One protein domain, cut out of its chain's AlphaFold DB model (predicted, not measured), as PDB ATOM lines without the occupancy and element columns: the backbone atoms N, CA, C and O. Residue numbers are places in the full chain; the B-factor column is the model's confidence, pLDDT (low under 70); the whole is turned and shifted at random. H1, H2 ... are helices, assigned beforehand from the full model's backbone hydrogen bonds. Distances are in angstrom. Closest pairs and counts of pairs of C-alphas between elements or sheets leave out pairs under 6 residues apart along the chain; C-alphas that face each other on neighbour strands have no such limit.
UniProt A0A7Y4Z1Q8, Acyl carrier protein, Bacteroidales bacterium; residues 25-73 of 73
ATOM      1  N   LEU A  25      43.096  -3.413 -27.731       91.69
ATOM      2  CA  LEU A  25      42.037  -4.222 -28.336       91.69
ATOM      3  C   LEU A  25      41.714  -5.459 -27.487       91.69
ATOM      4  O   LEU A  25      40.546  -5.732 -27.242       91.69
ATOM      5  N   ARG A  26      42.729  -6.176 -26.986       92.31
ATOM      6  CA  ARG A  26      42.514  -7.331 -26.101       92.31
ATOM      7  C   ARG A  26      41.892  -6.941 -24.766       92.31
ATOM      8  O   ARG A  26      41.127  -7.725 -24.220       92.31
ATOM      9  N   VAL A  27      42.188  -5.747 -24.251       91.25
ATOM     10  CA  VAL A  27      41.516  -5.217 -23.054       91.25
ATOM     11  C   VAL A  27      40.036  -4.964 -23.333       91.25
ATOM     12  O   VAL A  27      39.195  -5.391 -22.550       91.25
ATOM     13  N   ALA A  28      39.703  -4.338 -24.463       91.12
ATOM     14  CA  ALA A  28      38.311  -4.119 -24.852       91.12
ATOM     15  C   ALA A  28      37.548  -5.444 -25.047       91.12
ATOM     16  O   ALA A  28      36.426  -5.583 -24.572       91.12
ATOM     17  N   GLU A  29      38.169  -6.439 -25.686       93.88
ATOM     18  CA  GLU A  29      37.594  -7.783 -25.825       93.88
ATOM     19  C   GLU A  29      37.401  -8.478 -24.471       93.88
ATOM     20  O   GLU A  29      36.379  -9.123 -24.250       93.88
ATOM     21  N   LEU A  30      38.369  -8.352 -23.556       92.50
ATOM     22  CA  LEU A  30      38.250  -8.889 -22.202       92.50
ATOM     23  C   LEU A  30      37.047  -8.278 -21.481       92.50
ATOM     24  O   LEU A  30      36.260  -9.016 -20.903       92.50
ATOM     25  N   ILE A  31      36.890  -6.959 -21.552       92.88
ATOM     26  CA  ILE A  31      35.772  -6.244 -20.929       92.88
ATOM     27  C   ILE A  31      34.439  -6.704 -21.508       92.88
ATOM     28  O   ILE A  31      33.581  -7.125 -20.741       92.88
ATOM     29  N   ALA A  32      34.304  -6.754 -22.835       93.31
ATOM     30  CA  ALA A  32      33.086  -7.244 -23.480       93.31
ATOM     31  C   ALA A  32      32.733  -8.682 -23.046       93.31
ATOM     32  O   ALA A  32      31.571  -9.000 -22.809       93.31
ATOM     33  N   ASN A  33      33.736  -9.553 -22.883       95.44
ATOM     34  CA  ASN A  33      33.515 -10.908 -22.374       95.44
ATOM     35  C   ASN A  33      33.062 -10.912 -20.906       95.44
ATOM     36  O   ASN A  33      32.216 -11.719 -20.532       95.44
ATOM     37  N   LEU A  34      33.624 -10.046 -20.059       94.31
ATOM     38  CA  LEU A  34      33.208  -9.929 -18.659       94.31
ATOM     39  C   LEU A  34      31.775  -9.395 -18.556       94.31
ATOM     40  O   LEU A  34      31.007  -9.885 -17.732       94.31
ATOM     41  N   GLU A  35      31.404  -8.435 -19.400       94.12
ATOM     42  CA  GLU A  35      30.043  -7.901 -19.467       94.12
ATOM     43  C   GLU A  35      29.023  -8.981 -19.838       94.12
ATOM     44  O   GLU A  35      27.988  -9.093 -19.183       94.12
ATOM     45  N   ASP A  36      29.343  -9.831 -20.819       94.75
ATOM     46  CA  ASP A  36      28.506 -10.972 -21.208       94.75
ATOM     47  C   ASP A  36      28.398 -12.017 -20.082       94.75
ATOM     48  O   ASP A  36      27.306 -12.475 -19.745       94.75
ATOM     49  N   VAL A  37      29.521 -12.349 -19.431       94.62
ATOM     50  CA  VAL A  37      29.567 -13.346 -18.346       94.62
ATOM     51  C   VAL A  37      28.789 -12.895 -17.110       94.62
ATOM     52  O   VAL A  37      28.079 -13.701 -16.507       94.62
ATOM     53  N   PHE A  38      28.935 -11.634 -16.702       92.69
ATOM     54  CA  PHE A  38      28.286 -11.115 -15.499       92.69
ATOM     55  C   PHE A  38      26.920 -10.472 -15.771       92.69
ATOM     56  O   PHE A  38      26.176 -10.216 -14.825       92.69
ATOM     57  N   GLY A  39      26.574 -10.217 -17.035       93.44
ATOM     58  CA  GLY A  39      25.336  -9.540 -17.425       93.44
ATOM     59  C   GLY A  39      25.268  -8.081 -16.966       93.44
ATOM     60  O   GLY A  39      24.172  -7.561 -16.745       93.44
ATOM     61  N   ILE A  40      26.420  -7.433 -16.777       92.00
ATOM     62  CA  ILE A  40      26.534  -6.049 -16.301       92.00
ATOM     63  C   ILE A  40      27.490  -5.257 -17.181       92.00
ATOM     64  O   ILE A  40      28.452  -5.814 -17.689       92.00
ATOM     65  N   ASP A  41      27.274  -3.950 -17.280       91.81
ATOM     66  CA  ASP A  41      28.218  -3.028 -17.911       91.81
ATOM     67  C   ASP A  41      28.578  -1.920 -16.904       91.81
ATOM     68  O   ASP A  41      27.791  -0.985 -16.694       91.81
ATOM     69  N   PRO A  42      29.735  -2.035 -16.221       89.81
ATOM     70  CA  PRO A  42      30.182  -1.027 -15.269       89.81
ATOM     71  C   PRO A  42      30.684   0.262 -15.931       89.81
ATOM     72  O   PRO A  42      30.852   1.259 -15.230       89.81
ATOM     73  N   PHE A  43      30.904   0.269 -17.248       89.88
ATOM     74  CA  PHE A  43      31.432   1.403 -18.007       89.88
ATOM     75  C   PHE A  43      30.335   2.278 -18.635       89.88
ATOM     76  O   PHE A  43      30.651   3.344 -19.162       89.88
ATOM     77  N   GLN A  44      29.053   1.899 -18.532       86.81
ATOM     78  CA  GLN A  44      27.938   2.825 -18.801       86.81
ATOM     79  C   GLN A  44      27.847   3.968 -17.775       86.81
ATOM     80  O   GLN A  44      27.209   4.984 -18.051       86.81
ATOM     81  N   ASP A  45      28.424   3.816 -16.576       84.25
ATOM     82  CA  ASP A  45      28.472   4.892 -15.580       84.25
ATOM     83  C   ASP A  45      29.489   5.952 -16.026       84.25
ATOM     84  O   ASP A  45      30.674   5.661 -16.176       84.25
ATOM     85  N   GLU A  46      29.041   7.200 -16.195       78.12
ATOM     86  CA  GLU A  46      29.876   8.330 -16.632       78.12
ATOM     87  C   GLU A  46      31.110   8.565 -15.737       78.12
ATOM     88  O   GLU A  46      32.076   9.204 -16.158       78.12
ATOM     89  N   ASN A  47      31.104   8.041 -14.507       82.38
ATOM     90  CA  ASN A  47      32.213   8.153 -13.563       82.38
ATOM     91  C   ASN A  47      33.279   7.054 -13.718       82.38
ATOM     92  O   ASN A  47      34.317   7.119 -13.052       82.38
ATOM     93  N   VAL A  48      33.050   6.044 -14.560       84.81
ATOM     94  CA  VAL A  48      33.949   4.900 -14.748       84.81
ATOM     95  C   VAL A  48      34.510   4.925 -16.166       84.81
ATOM     96  O   VAL A  48      33.791   4.788 -17.147       84.81
ATOM     97  N   SER A  49      35.830   5.085 -16.293       86.62
ATOM     98  CA  SER A  49      36.499   5.093 -17.595       86.62
ATOM     99  C   SER A  49      37.381   3.870 -17.782       86.62
ATOM    100  O   SER A  49      38.232   3.579 -16.943       86.62
ATOM    101  N   ILE A  50      37.270   3.237 -18.952       82.81
ATOM    102  CA  ILE A  50      38.159   2.155 -19.397       82.81
ATOM    103  C   ILE A  50      39.643   2.561 -19.383       82.81
ATOM    104  O   ILE A  50      40.524   1.732 -19.184       82.81
ATOM    105  N   THR A  51      39.933   3.855 -19.543       84.19
ATOM    106  CA  THR A  51      41.306   4.387 -19.539       84.19
ATOM    107  C   THR A  51      41.955   4.401 -18.152       84.19
ATOM    108  O   THR A  51      43.174   4.547 -18.050       84.19
ATOM    109  N   ASN A  52      41.167   4.216 -17.085       84.25
ATOM    110  CA  ASN A  52      41.669   4.134 -15.714       84.25
ATOM    111  C   ASN A  52      42.187   2.737 -15.349       84.25
ATOM    112  O   ASN A  52      42.808   2.583 -14.300       84.25
ATOM    113  N   ILE A  53      41.968   1.732 -16.196       89.50
ATOM    114  CA  ILE A  53      42.387   0.357 -15.931       89.50
ATOM    115  C   ILE A  53      43.864   0.212 -16.300       89.50
ATOM    116  O   ILE A  53      44.219   0.215 -17.480       89.50
ATOM    117  N   ARG A  54      44.736   0.086 -15.296       91.56
ATOM    118  CA  ARG A  54      46.180  -0.108 -15.507       91.56
ATOM    119  C   ARG A  54      46.634  -1.482 -15.046       91.56
ATOM    120  O   ARG A  54      47.439  -2.113 -15.724       91.56
ATOM    121  N   THR A  55      46.091  -1.943 -13.928       95.12
ATOM    122  CA  THR A  55      46.449  -3.196 -13.262       95.12
ATOM    123  C   THR A  55      45.269  -4.157 -13.180       95.12
ATOM    124  O   THR A  55      44.114  -3.764 -13.363       95.12
ATOM    125  N   LEU A  56      45.552  -5.429 -12.884       93.75
ATOM    126  CA  LEU A  56      44.508  -6.416 -12.593       93.75
ATOM    127  C   LEU A  56      43.610  -5.979 -11.436       93.75
ATOM    128  O   LEU A  56      42.393  -6.143 -11.511       93.75
ATOM    129  N   LYS A  57      44.197  -5.376 -10.399       94.88
ATOM    130  CA  LYS A  57      43.444  -4.841  -9.270       94.88
ATOM    131  C   LYS A  57      42.429  -3.788  -9.699       94.88
ATOM    132  O   LYS A  57      41.273  -3.901  -9.306       94.88
ATOM    133  N   ASP A  58      42.823  -2.830 -10.541       94.00
ATOM    134  CA  ASP A  58      41.911  -1.777 -11.017       94.00
ATOM    135  C   ASP A  58      40.687  -2.385 -11.720       94.00
ATOM    136  O   ASP A  58      39.549  -1.982 -11.476       94.00
ATOM    137  N   LEU A  59      40.913  -3.394 -12.571       93.62
ATOM    138  CA  LEU A  59      39.841  -4.101 -13.269       93.62
ATOM    139  C   LEU A  59      38.907  -4.805 -12.276       93.62
ATOM    140  O   LEU A  59      37.690  -4.632 -12.336       93.62
ATOM    141  N   CYS A  60      39.464  -5.580 -11.344       93.75
ATOM    142  CA  CYS A  60      38.685  -6.308 -10.347       93.75
ATOM    143  C   CYS A  60      37.888  -5.376  -9.424       93.75
ATOM    144  O   CYS A  60      36.731  -5.669  -9.116       93.75
ATOM    145  N   GLU A  61      38.467  -4.253  -8.999       93.56
ATOM    146  CA  GLU A  61      37.810  -3.282  -8.122       93.56
ATOM    147  C   GLU A  61      36.605  -2.619  -8.795       93.56
ATOM    148  O   GLU A  61      35.569  -2.458  -8.143       93.56
ATOM    149  N   ILE A  62      36.691  -2.295 -10.091       92.88
ATOM    150  CA  ILE A  62      35.568  -1.726 -10.854       92.88
ATOM    151  C   ILE A  62      34.369  -2.677 -10.842       92.88
ATOM    152  O   ILE A  62      33.268  -2.284 -10.447       92.88
ATOM    153  N   TYR A  63      34.584  -3.938 -11.226       92.38
ATOM    154  CA  TYR A  63      33.507  -4.928 -11.286       92.38
ATOM    155  C   TYR A  63      32.973  -5.273  -9.893       92.38
ATOM    156  O   TYR A  63      31.760  -5.346  -9.712       92.38
ATOM    157  N   THR A  64      33.848  -5.418  -8.893       92.56
ATOM    158  CA  THR A  64      33.434  -5.698  -7.507       92.56
ATOM    159  C   THR A  64      32.566  -4.568  -6.962       92.56
ATOM    160  O   THR A  64      31.453  -4.813  -6.501       92.56
ATOM    161  N   THR A  65      33.015  -3.318  -7.109       91.19
ATOM    162  CA  THR A  65      32.271  -2.135  -6.652       91.19
ATOM    163  C   THR A  65      30.912  -2.028  -7.339       91.19
ATOM    164  O   THR A  65      29.913  -1.684  -6.704       91.19
ATOM    165  N   TYR A  66      30.849  -2.301  -8.645       91.06
ATOM    166  CA  TYR A  66      29.589  -2.266  -9.380       91.06
ATOM    167  C   TYR A  66      28.626  -3.356  -8.899       91.06
ATOM    168  O   TYR A  66      27.472  -3.065  -8.580       91.06
ATOM    169  N   LEU A  67      29.104  -4.597  -8.781       89.44
ATOM    170  CA  LEU A  67      28.303  -5.720  -8.300       89.44
ATOM    171  C   LEU A  67      27.768  -5.451  -6.888       89.44
ATOM    172  O   LEU A  67      26.566  -5.583  -6.660       89.44
ATOM    173  N   GLU A  68      28.598  -4.966  -5.967       89.94
ATOM    174  CA  GLU A  68      28.169  -4.592  -4.614       89.94
ATOM    175  C   GLU A  68      27.070  -3.519  -4.625       89.94
ATOM    176  O   GLU A  68      26.053  -3.671  -3.944       89.94
ATOM    177  N   LYS A  69      27.211  -2.470  -5.451       85.12
ATOM    178  CA  LYS A  69      26.178  -1.431  -5.616       85.12
ATOM    179  C   LYS A  69      24.861  -1.995  -6.149       85.12
ATOM    180  O   LYS A  69      23.799  -1.577  -5.693       85.12
ATOM    181  N   THR A  70      24.915  -2.916  -7.112       76.44
ATOM    182  CA  THR A  70      23.706  -3.526  -7.696       76.44
ATOM    183  C   THR A  70      23.020  -4.514  -6.758       76.44
ATOM    184  O   THR A  70      21.799  -4.620  -6.796       76.44
ATOM    185  N   THR A  71      23.773  -5.190  -5.887       71.50
ATOM    186  CA  THR A  71      23.228  -6.165  -4.926       71.50
ATOM    187  C   THR A  71      22.633  -5.489  -3.685       71.50
ATOM    188  O   THR A  71      21.789  -6.065  -3.004       71.50
ATOM    189  N   ALA A  72      23.063  -4.263  -3.374       61.19
ATOM    190  CA  ALA A  72      22.571  -3.479  -2.240       61.19
ATOM    191  C   ALA A  72      21.226  -2.760  -2.495       61.19
ATOM    192  O   ALA A  72      20.781  -1.990  -1.639       61.19
ATOM    193  N   LYS A  73      20.591  -2.976  -3.653       47.41
ATOM    194  CA  LYS A  73      19.333  -2.345  -4.070       47.41
ATOM    195  C   LYS A  73      18.214  -3.374  -4.194       47.41
ATOM    196  O   LYS A  73      17.082  -3.028  -3.787       47.41
TER     197      LYS A  73
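This is residues 25 to 73 of the 73 residues of the protein "Acyl carrier protein" of Bacteroidales bacterium (UniProt A0A7Y4Z1Q8). Two helices, H1 and then H2, run the same general way along the long axis of an elongated domain, near each other but with no touch between them. The long link swings out to one side and folds back, taking the chain from the end of H1 to the beginning of H2. The printed part has 49 residues, with two named helices and no named strand; the class is all helix. It is compact, with a radius of gyration of the C-alphas of 10.5 A, and the C-alphas span 33 by 20 by 19 A.

H1, residues 25 to 38, comes first. A long link of 17 residues, 39 to 55, leads to H2, residues 56 to 71. This link has two short helical runs, residues 42 to 44 and 50 to 52, and its C-alphas lie 4 to 13 A from the mean of the C-alphas. H1 and H2 are near each other: no pair of their C-alphas is within 8 A, but 7 pairs are within 10 A. In H1 and H2 every O i to N i+4 pair is within hydrogen-bond range.

H1 begins at C-alpha 25, (42.037, -4.222, -28.336), and ends at C-alpha 38, (28.286, -11.115, -15.499), a length of 20.0 A. In the link, C-alpha 46 is at (29.876, 8.330, -16.632). H2 begins at C-alpha 56, (44.508, -6.416, -12.593), and ends at C-alpha 71, (23.228, -6.165, -4.926), a length of 22.6 A. From first to last C-alpha, x falls and z rises in both helices.

The two C-alphas farthest apart are those of Leu 25 and Lys 73, at 33.3 A. The printed part has no cut, and Lys 73 is the chain's last residue. The mean pLDDT of the printed part is 88.5; residues 72 to 73 are under 70.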